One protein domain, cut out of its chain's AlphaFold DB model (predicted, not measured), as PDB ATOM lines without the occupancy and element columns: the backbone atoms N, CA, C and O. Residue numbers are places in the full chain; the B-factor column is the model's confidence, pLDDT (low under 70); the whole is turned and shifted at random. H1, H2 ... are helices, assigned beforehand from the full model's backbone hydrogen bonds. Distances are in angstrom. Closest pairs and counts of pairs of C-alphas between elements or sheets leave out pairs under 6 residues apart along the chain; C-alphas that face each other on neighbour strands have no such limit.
ATOM      1  N   ASN A 155      63.513 196.040 140.512       53.03
ATOM      2  CA  ASN A 155      62.415 195.959 141.477       53.03
ATOM      3  C   ASN A 155      62.887 195.250 142.763       53.03
ATOM      4  O   ASN A 155      62.860 194.019 142.795       53.03
ATOM      5  N   PRO A 156      63.324 195.983 143.806       47.84
ATOM      6  CA  PRO A 156      63.833 195.373 145.035       47.84
ATOM      7  C   PRO A 156      62.761 194.543 145.761       47.84
ATOM      8  O   PRO A 156      63.022 193.427 146.198       47.84
ATOM      9  N   ASP A 157      61.506 194.999 145.749       47.25
ATOM     10  CA  ASP A 157      60.412 194.334 146.463       47.25
ATOM     11  C   ASP A 157      60.053 192.949 145.865       47.25
ATOM     12  O   ASP A 157      59.411 192.140 146.536       47.25
ATOM     13  N   LYS A 158      60.492 192.629 144.629       52.81
ATOM     14  CA  LYS A 158      60.318 191.295 144.005       52.81
ATOM     15  C   LYS A 158      61.123 190.217 144.731       52.81
ATOM     16  O   LYS A 158      60.698 189.066 144.775       52.81
ATOM     17  N   PHE A 159      62.271 190.594 145.287       51.16
ATOM     18  CA  PHE A 159      63.183 189.649 145.904       51.16
ATOM     19  C   PHE A 159      62.556 189.089 147.184       51.16
ATOM     20  O   PHE A 159      62.670 187.898 147.420       51.16
ATOM     21  N   MET A 160      61.831 189.893 147.974       47.62
ATOM     22  CA  MET A 160      61.467 189.587 149.371       47.62
ATOM     23  C   MET A 160      60.842 188.197 149.629       47.62
ATOM     24  O   MET A 160      60.853 187.759 150.772       47.62
ATOM     25  N   MET A 161      60.259 187.526 148.623       43.75
ATOM     26  CA  MET A 161      59.228 186.512 148.861       43.75
ATOM     27  C   MET A 161      59.269 185.251 147.981       43.75
ATOM     28  O   MET A 161      58.898 184.182 148.459       43.75
ATOM     29  N   SER A 162      59.721 185.313 146.723       43.03
ATOM     30  CA  SER A 162      59.963 184.098 145.929       43.03
ATOM     31  C   SER A 162      60.976 184.359 144.830       43.03
ATOM     32  O   SER A 162      60.763 185.248 144.002       43.03
ATOM     33  N   GLU A 163      62.027 183.548 144.774       57.41
ATOM     34  CA  GLU A 163      63.053 183.697 143.751       57.41
ATOM     35  C   GLU A 163      63.442 182.372 143.123       57.41
ATOM     36  O   GLU A 163      63.918 181.432 143.759       57.41
ATOM     37  N   ASP A 164      63.264 182.312 141.815       57.56
ATOM     38  CA  ASP A 164      63.865 181.291 140.998       57.56
ATOM     39  C   ASP A 164      65.257 181.805 140.549       57.56
ATOM     40  O   ASP A 164      65.430 182.975 140.223       57.56
ATOM     41  N   LYS A 165      66.286 180.960 140.585       71.94
ATOM     42  CA  LYS A 165      67.648 181.260 140.133       71.94
ATOM     43  C   LYS A 165      68.324 182.470 140.794       71.94
ATOM     44  O   LYS A 165      69.128 183.131 140.142       71.94
ATOM     45  N   LEU A 166      68.057 182.744 142.076       79.94
ATOM     46  CA  LEU A 166      68.676 183.860 142.816       79.94
ATOM     47  C   LEU A 166      70.214 183.841 142.750       79.94
ATOM     48  O   LEU A 166      70.844 184.880 142.567       79.94
ATOM     49  N   ASP A 167      70.835 182.667 142.860       86.56
ATOM     50  CA  ASP A 167      72.281 182.509 142.692       86.56
ATOM     51  C   ASP A 167      72.745 182.877 141.272       86.56
ATOM     52  O   ASP A 167      73.707 183.637 141.134       86.56
ATOM     53  N   GLN A 168      72.046 182.428 140.220       83.31
ATOM     54  CA  GLN A 168      72.345 182.834 138.836       83.31
ATOM     55  C   GLN A 168      72.151 184.333 138.627       83.31
ATOM     56  O   GLN A 168      72.962 184.982 137.967       83.31
ATOM     57  N   PHE A 169      71.093 184.896 139.201       79.50
ATOM     58  CA  PHE A 169      70.804 186.316 139.120       79.50
ATOM     59  C   PHE A 169      71.935 187.145 139.745       79.50
ATOM     60  O   PHE A 169      72.521 188.001 139.077       79.50
ATOM     61  N   LEU A 170      72.310 186.843 140.994       84.94
ATOM     62  CA  LEU A 170      73.423 187.500 141.685       84.94
ATOM     63  C   LEU A 170      74.745 187.328 140.931       84.94
ATOM     64  O   LEU A 170      75.538 188.270 140.842       84.94
ATOM     65  N   TYR A 171      74.967 186.150 140.347       88.12
ATOM     66  CA  TYR A 171      76.137 185.867 139.528       88.12
ATOM     67  C   TYR A 171      76.213 186.804 138.326       88.12
ATOM     68  O   TYR A 171      77.235 187.460 138.131       88.12
ATOM     69  N   TYR A 172      75.125 186.955 137.568       80.38
ATOM     70  CA  TYR A 172      75.086 187.844 136.406       80.38
ATOM     71  C   TYR A 172      75.139 189.336 136.771       80.38
ATOM     72  O   TYR A 172      75.736 190.120 136.025       80.38
ATOM     73  N   CYS A 173      74.620 189.728 137.939       78.38
ATOM     74  CA  CYS A 173      74.852 191.053 138.518       78.38
ATOM     75  C   CYS A 173      76.340 191.322 138.741       78.38
ATOM     76  O   CYS A 173      76.858 192.345 138.295       78.38
ATOM     77  N   LEU A 174      77.052 190.392 139.377       84.50
ATOM     78  CA  LEU A 174      78.458 190.566 139.741       84.50
ATOM     79  C   LEU A 174      79.426 190.362 138.568       84.50
ATOM     80  O   LEU A 174      80.478 191.002 138.544       84.50
ATOM     81  N   LYS A 175      79.052 189.547 137.575       82.06
ATOM     82  CA  LYS A 175      79.813 189.341 136.332       82.06
ATOM     83  C   LYS A 175      79.802 190.532 135.380       82.06
ATOM     84  O   LYS A 175      80.569 190.535 134.424       82.06
ATOM     85  N   GLY A 176      78.939 191.520 135.610       63.91
ATOM     86  CA  GLY A 176      78.854 192.717 134.776       63.91
ATOM     87  C   GLY A 176      77.622 192.779 133.878       63.91
ATOM     88  O   GLY A 176      77.216 193.883 133.527       63.91
ATOM     89  N   LYS A 177      76.976 191.643 133.569       64.56
ATOM     90  CA  LYS A 177      75.837 191.595 132.632       64.56
ATOM     91  C   LYS A 177      74.650 192.446 133.082       64.56
ATOM     92  O   LYS A 177      73.946 192.991 132.248       64.56
ATOM     93  N   LEU A 178      74.444 192.578 134.393       62.72
ATOM     94  CA  LEU A 178      73.381 193.412 134.974       62.72
ATOM     95  C   LEU A 178      73.938 194.614 135.763       62.72
ATOM     96  O   LEU A 178      73.202 195.299 136.470       62.72
ATOM     97  N   MET A 179      75.242 194.904 135.658       66.62
ATOM     98  CA  MET A 179      75.893 195.990 136.410       66.62
ATOM     99  C   MET A 179      75.383 197.377 136.000       66.62
ATOM    100  O   MET A 179      75.383 198.311 136.804       66.62
ATOM    101  N   GLU A 180      74.908 197.511 134.763       58.56
ATOM    102  CA  GLU A 180      74.350 198.759 134.246       58.56
ATOM    103  C   GLU A 180      73.125 199.257 135.029       58.56
ATOM    104  O   GLU A 180      72.903 200.466 135.091       58.56
ATOM    105  N   TYR A 181      72.382 198.368 135.701       59.09
ATOM    106  CA  TYR A 181      71.236 198.739 136.543       59.09
ATOM    107  C   TYR A 181      71.643 199.360 137.878       59.09
ATOM    108  O   TYR A 181      70.851 200.054 138.512       59.09
ATOM    109  N   PHE A 182      72.887 199.136 138.296       64.81
ATOM    110  CA  PHE A 182      73.418 199.642 139.552       64.81
ATOM    111  C   PHE A 182      74.312 200.864 139.346       64.81
ATOM    112  O   PHE A 182      74.731 201.480 140.317       64.81
ATOM    113  N   ASN A 183      74.602 201.270 138.107       64.62
ATOM    114  CA  ASN A 183      75.629 202.255 137.724       64.62
ATOM    115  C   ASN A 183      77.072 201.834 138.057       64.62
ATOM    116  O   ASN A 183      77.980 202.084 137.269       64.62
ATOM    117  N   ASN A 184      77.319 201.255 139.233       73.69
ATOM    118  CA  ASN A 184      78.633 200.804 139.673       73.69
ATOM    119  C   ASN A 184      78.519 199.668 140.708       73.69
ATOM    120  O   ASN A 184      77.463 199.428 141.294       73.69
ATOM    121  N   LYS A 185      79.652 199.008 140.979       81.38
ATOM    122  CA  LYS A 185      79.725 197.891 141.930       81.38
ATOM    123  C   LYS A 185      79.347 198.288 143.360       81.38
ATOM    124  O   LYS A 185      78.763 197.476 144.064       81.38
ATOM    125  N   LYS A 186      79.666 199.508 143.800       80.88
ATOM    126  CA  LYS A 186      79.337 199.970 145.158       80.88
ATOM    127  C   LYS A 186      77.822 199.966 145.377       80.88
ATOM    128  O   LYS A 186      77.366 199.410 146.366       80.88
ATOM    129  N   ASN A 187      77.061 200.492 144.425       72.94
ATOM    130  CA  ASN A 187      75.602 200.511 144.489       72.94
ATOM    131  C   ASN A 187      74.997 199.096 144.435       72.94
ATOM    132  O   ASN A 187      74.003 198.844 145.103       72.94
ATOM    133  N   LEU A 188      75.594 198.164 143.678       78.69
ATOM    134  CA  LEU A 188      75.190 196.751 143.699       78.69
ATOM    135  C   LEU A 188      75.387 196.141 145.091       78.69
ATOM    136  O   LEU A 188      74.504 195.456 145.593       78.69
ATOM    137  N   VAL A 189      76.534 196.397 145.723       84.00
ATOM    138  CA  VAL A 189      76.821 195.911 147.080       84.00
ATOM    139  C   VAL A 189      75.853 196.518 148.096       84.00
ATOM    140  O   VAL A 189      75.291 195.790 148.907       84.00
ATOM    141  N   GLU A 190      75.616 197.830 148.030       79.12
ATOM    142  CA  GLU A 190      74.628 198.512 148.877       79.12
ATOM    143  C   GLU A 190      73.223 197.926 148.691       79.12
ATOM    144  O   GLU A 190      72.524 197.699 149.676       79.12
ATOM    145  N   TRP A 191      72.843 197.615 147.450       77.88
ATOM    146  CA  TRP A 191      71.574 196.966 147.140       77.88
ATOM    147  C   TRP A 191      71.479 195.542 147.708       77.88
ATOM    148  O   TRP A 191      70.477 195.202 148.329       77.88
ATOM    149  N   VAL A 192      72.525 194.716 147.592       83.00
ATOM    150  CA  VAL A 192      72.536 193.364 148.188       83.00
ATOM    151  C   VAL A 192      72.239 193.425 149.691       83.00
ATOM    152  O   VAL A 192      71.428 192.646 150.187       83.00
ATOM    153  N   PHE A 193      72.836 194.381 150.407       83.12
ATOM    154  CA  PHE A 193      72.575 194.576 151.836       83.12
ATOM    155  C   PHE A 193      71.205 195.203 152.137       83.12
ATOM    156  O   PHE A 193      70.659 194.966 153.219       83.12
ATOM    157  N   SER A 194      70.647 196.021 151.236       72.12
ATOM    158  CA  SER A 194      69.293 196.563 151.415       72.12
ATOM    159  C   SER A 194      68.221 195.494 151.247       72.12
ATOM    160  O   SER A 194      67.206 195.553 151.933       72.12
ATOM    161  N   GLU A 195      68.473 194.502 150.390       72.50
ATOM    162  CA  GLU A 195      67.580 193.359 150.166       72.50
ATOM    163  C   GLU A 195      67.779 192.207 151.149       72.50
ATOM    164  O   GLU A 195      67.069 191.201 151.071       72.50
ATOM    165  N   SER A 196      68.733 192.340 152.071       81.94
ATOM    166  CA  SER A 196      69.133 191.280 152.996       81.94
ATOM    167  C   SER A 196      69.588 189.995 152.286       81.94
ATOM    168  O   SER A 196      69.293 188.880 152.716       81.94
ATOM    169  N   LEU A 197      70.289 190.145 151.161       87.12
ATOM    170  CA  LEU A 197      70.801 189.041 150.344       87.12
ATOM    171  C   LEU A 197      72.233 188.634 150.726       87.12
ATOM    172  O   LEU A 197      72.797 187.725 150.117       87.12
ATOM    173  N   GLU A 198      72.838 189.253 151.744       92.12
ATOM    174  CA  GLU A 198      74.194 188.932 152.205       92.12
ATOM    175  C   GLU A 198      74.365 187.472 152.649       92.12
ATOM    176  O   GLU A 198      75.469 186.934 152.569       92.12
ATOM    177  N   CYS A 199      73.283 186.792 153.040       92.44
ATOM    178  CA  CYS A 199      73.302 185.367 153.367       92.44
ATOM    179  C   CYS A 199      73.771 184.495 152.192       92.44
ATOM    180  O   CYS A 199      74.437 183.480 152.400       92.44
ATOM    181  N   MET A 200      73.517 184.930 150.951       94.62
ATOM    182  CA  MET A 200      74.006 184.261 149.742       94.62
ATOM    183  C   MET A 200      75.531 184.294 149.621       94.62
ATOM    184  O   MET A 200      76.081 183.541 148.830       94.62
ATOM    185  N   PHE A 201      76.219 185.120 150.409       95.88
ATOM    186  CA  PHE A 201      77.675 185.283 150.395       95.88
ATOM    187  C   PHE A 201      78.347 184.766 151.675       95.88
ATOM    188  O   PHE A 201      79.574 184.766 151.775       95.88
ATOM    189  N   LEU A 202      77.564 184.313 152.660       94.00
ATOM    190  CA  LEU A 202      78.073 183.788 153.923       94.00
ATOM    191  C   LEU A 202      78.357 182.290 153.821       94.00
ATOM    192  O   LEU A 202      77.440 181.483 153.952       94.00
ATOM    193  N   GLN A 203      79.620 181.901 153.654       92.06
ATOM    194  CA  GLN A 203      80.001 180.488 153.595       92.06
ATOM    195  C   GLN A 203      79.364 179.665 154.727       92.06
ATOM    196  O   GLN A 203      79.505 179.989 155.903       92.06
ATOM    197  N   GLY A 204      78.685 178.578 154.356       92.69
ATOM    198  CA  GLY A 204      78.052 177.673 155.315       92.69
ATOM    199  C   GLY A 204      76.635 178.074 155.719       92.69
ATOM    200  O   GLY A 204      76.000 177.309 156.431       92.69
ATOM    201  N   PHE A 205      76.088 179.190 155.221       95.19
ATOM    202  CA  PHE A 205      74.717 179.618 155.535       95.19
ATOM    203  C   PHE A 205      73.679 178.498 155.346       95.19
ATOM    204  O   PHE A 205      72.843 178.269 156.215       95.19
ATOM    205  N   PHE A 206      73.770 177.734 154.251       95.06
ATOM    206  CA  PHE A 206      72.828 176.643 153.973       95.06
ATOM    207  C   PHE A 206      72.977 175.410 154.881       95.06
ATOM    208  O   PHE A 206      72.131 174.516 154.818       95.06
ATOM    209  N   GLN A 207      74.013 175.356 155.726       94.56
ATOM    210  CA  GLN A 207      74.192 174.316 156.746       94.56
ATOM    211  C   GLN A 207      73.321 174.563 157.983       94.56
ATOM    212  O   GLN A 207      73.061 173.620 158.726       94.56
ATOM    213  N   HIS A 208      72.850 175.797 158.186       95.00
ATOM    214  CA  HIS A 208      71.891 176.105 159.240       95.00
ATOM    215  C   HIS A 208      70.532 175.476 158.955       95.00
ATOM    216  O   HIS A 208      70.116 175.328 157.798       95.00
ATOM    217  N   SER A 209      69.825 175.116 160.022       91.19
ATOM    218  CA  SER A 209      68.445 174.660 159.903       91.19
ATOM    219  C   SER A 209      67.511 175.839 159.623       91.19
ATOM    220  O   SER A 209      67.800 176.988 159.964       91.19
ATOM    221  N   LEU A 210      66.363 175.555 159.004       81.81
ATOM    222  CA  LEU A 210      65.335 176.571 158.772       81.81
ATOM    223  C   LEU A 210      64.876 177.206 160.098       81.81
ATOM    224  O   LEU A 210      64.805 178.425 160.207       81.81
ATOM    225  N   GLU A 211      64.684 176.385 161.133       83.75
ATOM    226  CA  GLU A 211      64.283 176.823 162.473       83.75
ATOM    227  C   GLU A 211      65.309 177.775 163.117       83.75
ATOM    228  O   GLU A 211      64.932 178.735 163.791       83.75
ATOM    229  N   GLU A 212      66.612 177.536 162.936       92.69
ATOM    230  CA  GLU A 212      67.656 178.443 163.434       92.69
ATOM    231  C   GLU A 212      67.556 179.825 162.785       92.69
ATOM    232  O   GLU A 212      67.706 180.846 163.462       92.69
ATOM    233  N   ILE A 213      67.279 179.854 161.484       87.62
ATOM    234  CA  ILE A 213      67.168 181.082 160.701       87.62
ATOM    235  C   ILE A 213      65.901 181.859 161.082       87.62
ATOM    236  O   ILE A 213      65.983 183.058 161.365       87.62
ATOM    237  N   GLU A 214      64.748 181.188 161.140       81.44
ATOM    238  CA  GLU A 214      63.456 181.790 161.500       81.44
ATOM    239  C   GLU A 214      63.479 182.388 162.912       81.44
ATOM    240  O   GLU A 214      63.001 183.500 163.136       81.44
ATOM    241  N   ASN A 215      64.128 181.700 163.856       86.00
ATOM    242  CA  ASN A 215      64.287 182.168 165.234       86.00
ATOM    243  C   ASN A 215      65.431 183.181 165.422       86.00
ATOM    244  O   ASN A 215      65.833 183.439 166.558       86.00
ATOM    245  N   ARG A 216      65.979 183.747 164.335       87.94
ATOM    246  CA  ARG A 216      67.049 184.762 164.364       87.94
ATOM    247  C   ARG A 216      68.318 184.297 165.104       87.94
ATOM    248  O   ARG A 216      69.056 185.121 165.640       87.94
ATOM    249  N   LYS A 217      68.595 182.985 165.143       90.75
ATOM    250  CA  LYS A 217      69.818 182.424 165.753       90.75
ATOM    251  C   LYS A 217      71.035 182.551 164.834       90.75
ATOM    252  O   LYS A 217      72.166 182.494 165.309       90.75
ATOM    253  N   VAL A 218      70.808 182.738 163.535       89.62
ATOM    254  CA  VAL A 218      71.861 182.976 162.540       89.62
ATOM    255  C   VAL A 218      72.118 184.478 162.430       89.62
ATOM    256  O   VAL A 218      71.344 185.211 161.814       89.62
ATOM    257  N   ALA A 219      73.204 184.941 163.045       85.56
ATOM    258  CA  ALA A 219      73.641 186.329 162.962       85.56
ATOM    259  C   ALA A 219      74.658 186.502 161.830       85.56
ATOM    260  O   ALA A 219      75.632 185.756 161.741       85.56
ATOM    261  N   ILE A 220      74.444 187.516 160.994       88.94
ATOM    262  CA  ILE A 220      75.342 187.843 159.891       88.94
ATOM    263  C   ILE A 220      76.001 189.196 160.154       88.94
ATOM    264  O   ILE A 220      75.328 190.227 160.196       88.94
ATOM    265  N   ASP A 221      77.325 189.199 160.312       88.56
ATOM    266  CA  ASP A 221      78.095 190.436 160.430       88.56
ATOM    267  C   ASP A 221      78.364 191.037 159.046       88.56
ATOM    268  O   ASP A 221      79.302 190.655 158.341       88.56
ATOM    269  N   ARG A 222      77.532 192.013 158.671       87.50
ATOM    270  CA  ARG A 222      77.623 192.724 157.387       87.50
ATOM    271  C   ARG A 222      78.986 193.385 157.149       87.50
ATOM    272  O   ARG A 222      79.355 193.558 155.994       87.50
ATOM    273  N   ASN A 223      79.751 193.721 158.195       85.94
ATOM    274  CA  ASN A 223      81.071 194.348 158.037       85.94
ATOM    275  C   ASN A 223      82.151 193.366 157.567       85.94
ATOM    276  O   ASN A 223      83.167 193.788 157.022       85.94
ATOM    277  N   ASN A 224      81.930 192.069 157.787       87.69
ATOM    278  CA  ASN A 224      82.889 191.006 157.498       87.69
ATOM    279  C   ASN A 224      82.484 190.148 156.291       87.69
ATOM    280  O   ASN A 224      83.172 189.181 155.967       87.69
ATOM    281  N   ILE A 225      81.392 190.499 155.607       91.81
ATOM    282  CA  ILE A 225      80.967 189.822 154.384       91.81
ATOM    283  C   ILE A 225      81.503 190.529 153.150       91.81
ATOM    284  O   ILE A 225      81.314 191.728 152.944       91.81
ATOM    285  N   GLU A 226      82.102 189.735 152.268       93.50
ATOM    286  CA  GLU A 226      82.588 190.198 150.983       93.50
ATOM    287  C   GLU A 226      81.665 189.767 149.833       93.50
ATOM    288  O   GLU A 226      81.573 188.588 149.484       93.50
ATOM    289  N   ILE A 227      81.039 190.756 149.189       93.81
ATOM    290  CA  ILE A 227      80.136 190.565 148.048       93.81
ATOM    291  C   ILE A 227      80.944 190.467 146.739       93.81
ATOM    292  O   ILE A 227      81.335 191.472 146.126       93.81
ATOM    293  N   LYS A 228      81.222 189.232 146.309       92.31
ATOM    294  CA  LYS A 228      81.931 188.893 145.061       92.31
ATOM    295  C   LYS A 228      81.312 187.673 144.385       92.31
ATOM    296  O   LYS A 228      80.762 186.807 145.052       92.31
ATOM    297  N   GLU A 229      81.466 187.592 143.062       90.44
ATOM    298  CA  GLU A 229      80.952 186.497 142.221       90.44
ATOM    299  C   GLU A 229      81.358 185.108 142.735       90.44
ATOM    300  O   GLU A 229      80.532 184.209 142.823       90.44
ATOM    301  N   ASN A 230      82.623 184.943 143.119       90.12
ATOM    302  CA  ASN A 230      83.178 183.672 143.577       90.12
ATOM    303  C   ASN A 230      82.779 183.297 145.016       90.12
ATOM    304  O   ASN A 230      83.086 182.189 145.446       90.12
ATOM    305  N   ASN A 231      82.121 184.202 145.747       93.38
ATOM    306  CA  ASN A 231      81.629 183.957 147.102       93.38
ATOM    307  C   ASN A 231      80.129 183.618 147.120       93.38
ATOM    308  O   ASN A 231      79.588 183.345 148.189       93.38
ATOM    309  N   ILE A 232      79.448 183.644 145.965       94.38
ATOM    310  CA  ILE A 232      78.027 183.297 145.876       94.38
ATOM    311  C   ILE A 232      77.858 181.816 146.198       94.38
ATOM    312  O   ILE A 232      78.436 180.941 145.550       94.38
ATOM    313  N   GLN A 233      77.016 181.526 147.179       94.69
ATOM    314  CA  GLN A 233      76.580 180.176 147.458       94.69
ATOM    315  C   GLN A 233      75.518 179.733 146.468       94.69
ATOM    316  O   GLN A 233      74.596 180.466 146.120       94.69
ATOM    317  N   ARG A 234      75.649 178.483 146.045       92.88
ATOM    318  CA  ARG A 234      74.787 177.881 145.039       92.88
ATOM    319  C   ARG A 234      73.496 177.394 145.672       92.88
ATOM    320  O   ARG A 234      73.530 176.733 146.712       92.88
ATOM    321  N   LEU A 235      72.377 177.614 144.996       89.75
ATOM    322  CA  LEU A 235      71.109 176.972 145.339       89.75
ATOM    323  C   LEU A 235      71.092 175.495 144.928       89.75
ATOM    324  O   LEU A 235      70.243 174.742 145.388       89.75
ATOM    325  N   ILE A 236      72.054 175.052 144.116       89.12
ATOM    326  CA  ILE A 236      72.209 173.654 143.724       89.12
ATOM    327  C   ILE A 236      73.682 173.227 143.712       89.12
ATOM    328  O   ILE A 236      74.554 173.988 143.306       89.12
ATOM    329  N   ASP A 237      73.988 172.006 144.153       86.12
ATOM    330  CA  ASP A 237      75.383 171.547 144.283       86.12
ATOM    331  C   ASP A 237      76.009 171.082 142.974       86.12
ATOM    332  O   ASP A 237      77.203 171.272 142.739       86.12
ATOM    333  N   LYS A 238      75.198 170.427 142.144       86.75
ATOM    334  CA  LYS A 238      75.660 169.653 140.993       86.75
ATOM    335  C   LYS A 238      76.145 170.514 139.832       86.75
ATOM    336  O   LYS A 238      76.949 170.051 139.027       86.75
ATOM    337  N   PHE A 239      75.635 171.732 139.718       85.00
ATOM    338  CA  PHE A 239      75.816 172.549 138.531       85.00
ATOM    339  C   PHE A 239      76.581 173.834 138.836       85.00
ATOM    340  O   PHE A 239      76.530 174.376 139.942       85.00
ATOM    341  N   GLU A 240      77.271 174.334 137.817       86.44
ATOM    342  CA  GLU A 240      77.801 175.689 137.828       86.44
ATOM    343  C   GLU A 240      76.651 176.697 137.822       86.44
ATOM    344  O   GLU A 240      75.631 176.499 137.149       86.44
ATOM    345  N   ILE A 241      76.830 177.799 138.554       85.88
ATOM    346  CA  ILE A 241      75.807 178.845 138.673       85.88
ATOM    347  C   ILE A 241      75.431 179.391 137.288       85.88
ATOM    348  O   ILE A 241      74.271 179.680 137.026       85.88
ATOM    349  N   SER A 242      76.388 179.497 136.369       81.19
ATOM    350  CA  SER A 242      76.172 180.138 135.073       81.19
ATOM    351  C   SER A 242      75.262 179.364 134.108       81.19
ATOM    352  O   SER A 242      74.648 179.999 133.252       81.19
ATOM    353  N   ASP A 243      75.159 178.034 134.209       78.88
ATOM    354  CA  ASP A 243      74.611 177.206 133.114       78.88
ATOM    355  C   ASP A 243      73.518 176.214 133.542       78.88
ATOM    356  O   ASP A 243      72.945 175.505 132.713       78.88
ATOM    357  N   TYR A 244      73.160 176.145 134.827       78.81
ATOM    358  CA  TYR A 244      72.148 175.166 135.217       78.81
ATOM    359  C   TYR A 244      70.762 175.501 134.637       78.81
ATOM    360  O   TYR A 244      70.305 176.656 134.601       78.81
ATOM    361  N   LYS A 245      70.054 174.453 134.205       72.94
ATOM    362  CA  LYS A 245      68.684 174.533 133.690       72.94
ATOM    363  C   LYS A 245      67.793 173.627 134.517       72.94
ATOM    364  O   LYS A 245      68.118 172.472 134.758       72.94
ATOM    365  N   TYR A 246      66.621 174.133 134.877       65.25
ATOM    366  CA  TYR A 246      65.641 173.396 135.674       65.25
ATOM    367  C   TYR A 246      65.207 172.066 135.067       65.25
ATOM    368  O   TYR A 246      64.915 171.122 135.788       65.25
ATOM    369  N   ARG A 247      65.210 171.960 133.737       65.12
ATOM    370  CA  ARG A 247      64.885 170.704 133.055       65.12
ATOM    371  C   ARG A 247      65.897 169.584 133.298       65.12
ATOM    372  O   ARG A 247      65.562 168.425 133.090       65.12
ATOM    373  N   ASP A 248      67.108 169.943 133.716       75.00
ATOM    374  CA  ASP A 248      68.195 169.007 133.984       75.00
ATOM    375  C   ASP A 248      68.221 168.591 135.471       75.00
ATOM    376  O   ASP A 248      69.053 167.774 135.874       75.00
ATOM    377  N   PHE A 249      67.315 169.144 136.294       73.88
ATOM    378  CA  PHE A 249      67.207 168.832 137.717       73.88
ATOM    379  C   PHE A 249      66.518 167.484 137.912       73.88
ATOM    380  O   PHE A 249      65.417 167.237 137.416       73.88
ATOM    381  N   SER A 250      67.155 166.622 138.695       76.75
ATOM    382  CA  SER A 250      66.503 165.468 139.301       76.75
ATOM    383  C   SER A 250      65.562 165.898 140.434       76.75
ATOM    384  O   SER A 250      65.561 167.047 140.877       76.75
ATOM    385  N   LEU A 251      64.774 164.955 140.956       67.94
ATOM    386  CA  LEU A 251      63.927 165.200 142.127       67.94
ATOM    387  C   LEU A 251      64.737 165.683 143.344       67.94
ATOM    388  O   LEU A 251      64.276 166.541 144.091       67.94
ATOM    389  N   GLU A 252      65.941 165.147 143.541       78.88
ATOM    390  CA  GLU A 252      66.801 165.524 144.667       78.88
ATOM    391  C   GLU A 252      67.424 166.913 144.477       78.88
ATOM    392  O   GLU A 252      67.544 167.684 145.432       78.88
ATOM    393  N   ASP A 253      67.727 167.272 143.224       79.06
ATOM    394  CA  ASP A 253      68.177 168.620 142.877       79.06
ATOM    395  C   ASP A 253      67.083 169.651 143.208       79.06
ATOM    396  O   ASP A 253      67.359 170.682 143.818       79.06
ATOM    397  N   TRP A 254      65.819 169.343 142.895       73.31
ATOM    398  CA  TRP A 254      64.685 170.197 143.257       73.31
ATOM    399  C   TRP A 254      64.510 170.367 144.764       73.31
ATOM    400  O   TRP A 254      64.304 171.489 145.222       73.31
ATOM    401  N   LYS A 255      64.609 169.288 145.550       71.62
ATOM    402  CA  LYS A 255      64.523 169.389 147.016       71.62
ATOM    403  C   LYS A 255      65.617 170.285 147.584       71.62
ATOM    404  O   LYS A 255      65.317 171.160 148.387       71.62
ATOM    405  N   THR A 256      66.857 170.088 147.136       80.75
ATOM    406  CA  THR A 256      68.008 170.901 147.556       80.75
ATOM    407  C   THR A 256      67.787 172.369 147.209       80.75
ATOM    408  O   THR A 256      67.968 173.245 148.053       80.75
ATOM    409  N   TYR A 257      67.339 172.628 145.980       79.12
ATOM    410  CA  TYR A 257      67.024 173.965 145.503       79.12
ATOM    411  C   TYR A 257      65.974 174.658 146.381       79.12
ATOM    412  O   TYR A 257      66.193 175.782 146.837       79.12
ATOM    413  N   PHE A 258      64.854 173.984 146.660       70.50
ATOM    414  CA  PHE A 258      63.781 174.553 147.474       70.50
ATOM    415  C   PHE A 258      64.159 174.705 148.949       70.50
ATOM    416  O   PHE A 258      63.811 175.721 149.540       70.50
ATOM    417  N   ASP A 259      64.905 173.764 149.536       77.00
ATOM    418  CA  ASP A 259      65.427 173.900 150.904       77.00
ATOM    419  C   ASP A 259      66.270 175.173 151.049       77.00
ATOM    420  O   ASP A 259      66.029 176.003 151.927       77.00
ATOM    421  N   ARG A 260      67.223 175.378 150.135       85.31
ATOM    422  CA  ARG A 260      68.101 176.553 150.160       85.31
ATOM    423  C   ARG A 260      67.339 177.840 149.910       85.31
ATOM    424  O   ARG A 260      67.541 178.810 150.637       85.31
ATOM    425  N   LEU A 261      66.438 177.843 148.932       78.69
ATOM    426  CA  LEU A 261      65.592 178.997 148.663       78.69
ATOM    427  C   LEU A 261      64.753 179.377 149.894       78.69
ATOM    428  O   LEU A 261      64.732 180.544 150.280       78.69
ATOM    429  N   ASN A 262      64.134 178.395 150.557       69.19
ATOM    430  CA  ASN A 262      63.355 178.616 151.775       69.19
ATOM    431  C   ASN A 262      64.207 179.222 152.892       69.19
ATOM    432  O   ASN A 262      63.749 180.130 153.578       69.19
ATOM    433  N   LYS A 263      65.463 178.788 153.048       81.00
ATOM    434  CA  LYS A 263      66.398 179.362 154.027       81.00
ATOM    435  C   LYS A 263      66.731 180.826 153.735       81.00
ATOM    436  O   LYS A 263      66.771 181.629 154.663       81.00
ATOM    437  N   VAL A 264      66.928 181.195 152.467       82.88
ATOM    438  CA  VAL A 264      67.126 182.607 152.084       82.88
ATOM    439  C   VAL A 264      65.890 183.432 152.424       82.88
ATOM    440  O   VAL A 264      66.009 184.477 153.057       82.88
ATOM    441  N   ILE A 265      64.704 182.955 152.039       71.94
ATOM    442  CA  ILE A 265      63.433 183.637 152.317       71.94
ATOM    443  C   ILE A 265      63.231 183.789 153.830       71.94
ATOM    444  O   ILE A 265      62.923 184.878 154.305       71.94
ATOM    445  N   ALA A 266      63.470 182.732 154.607       72.38
ATOM    446  CA  ALA A 266      63.358 182.761 156.061       72.38
ATOM    447  C   ALA A 266      64.313 183.773 156.699       72.38
ATOM    448  O   ALA A 266      63.903 184.511 157.590       72.38
ATOM    449  N   TYR A 267      65.562 183.857 156.230       83.25
ATOM    450  CA  TYR A 267      66.516 184.849 156.731       83.25
ATOM    451  C   TYR A 267      66.032 186.265 156.452       83.25
ATOM    452  O   TYR A 267      66.042 187.125 157.325       83.25
ATOM    453  N   ARG A 268      65.550 186.487 155.236       78.69
ATOM    454  CA  ARG A 268      65.055 187.785 154.789       78.69
ATOM    455  C   ARG A 268      63.793 188.221 155.509       78.69
ATOM    456  O   ARG A 268      63.660 189.398 155.799       78.69
ATOM    457  N   ASN A 269      62.917 187.284 155.848       69.19
ATOM    458  CA  ASN A 269      61.739 187.545 156.668       69.19
ATOM    459  C   ASN A 269      62.084 187.719 158.152       69.19
ATOM    460  O   ASN A 269      61.365 188.408 158.876       69.19
TER     461      ASN A 269
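This is residues 155 to 269 of the 293 residues of an uncharacterized protein of Streptococcus oralis subsp. oralis (UniProt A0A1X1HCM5). Short helices and much loop make a compact body, with the small helix H3 near its middle, H2 on one side and the long helix H5 on the other. H1 and H2 run loosely side by side, H4 packs on the last part of H5, and the long loop of residues 215 to 250 leads from H4 to the beginning of H5. The printed part has 115 residues with five named helices, H1 to H5 in that order, and no named strand; the class is all helix, though the helices hold 47 residues, under half. The radius of gyration of the C-alphas is 13.8 A, and the spans are 39 by 34 by 24 A.

Find C-alpha 166 at (68.676, 183.860, 142.816); from there H1 runs 12.3 A to residue 174. H2, residues 185 to 194, covers 14.2 A. Next come H3, residues 198 to 201, 5.4 A, and H4, residues 210 to 214, 6.2 A. H5, residues 251 to 269, runs 26.7 A from (63.927, 165.200, 142.127) to (61.739, 187.545, 156.668).

Look first at H1 and H2: they are close but not clearly touching, with closest C-alphas Cys 173 and Leu 188 7.7 A apart, and run opposite ways at a shallow tilt of 29 degrees. H3 and H5 only just touch, with 3 pairs of C-alphas within 8 A; the closest are Cys 199 and Val 264, 6.9 A. H4 touches residues 262 to 269 of H5 alone, closest at the C-alphas of Ile 213 and Tyr 267, 5.5 A. H2 and H5 are apart. In H1, H2, H4 and H5 every O i to N i+4 pair is within hydrogen-bond range; H3 is too short for one.

The C-alphas of Asn 183 and Leu 251, 39.1 A apart, are the two farthest apart. The printed part has no cut, and the link from H4 to H5 is long. Look for pLDDT under 70 at residues 155 to 164, 176 to 183, 246 to 247, 251, 262 and 269.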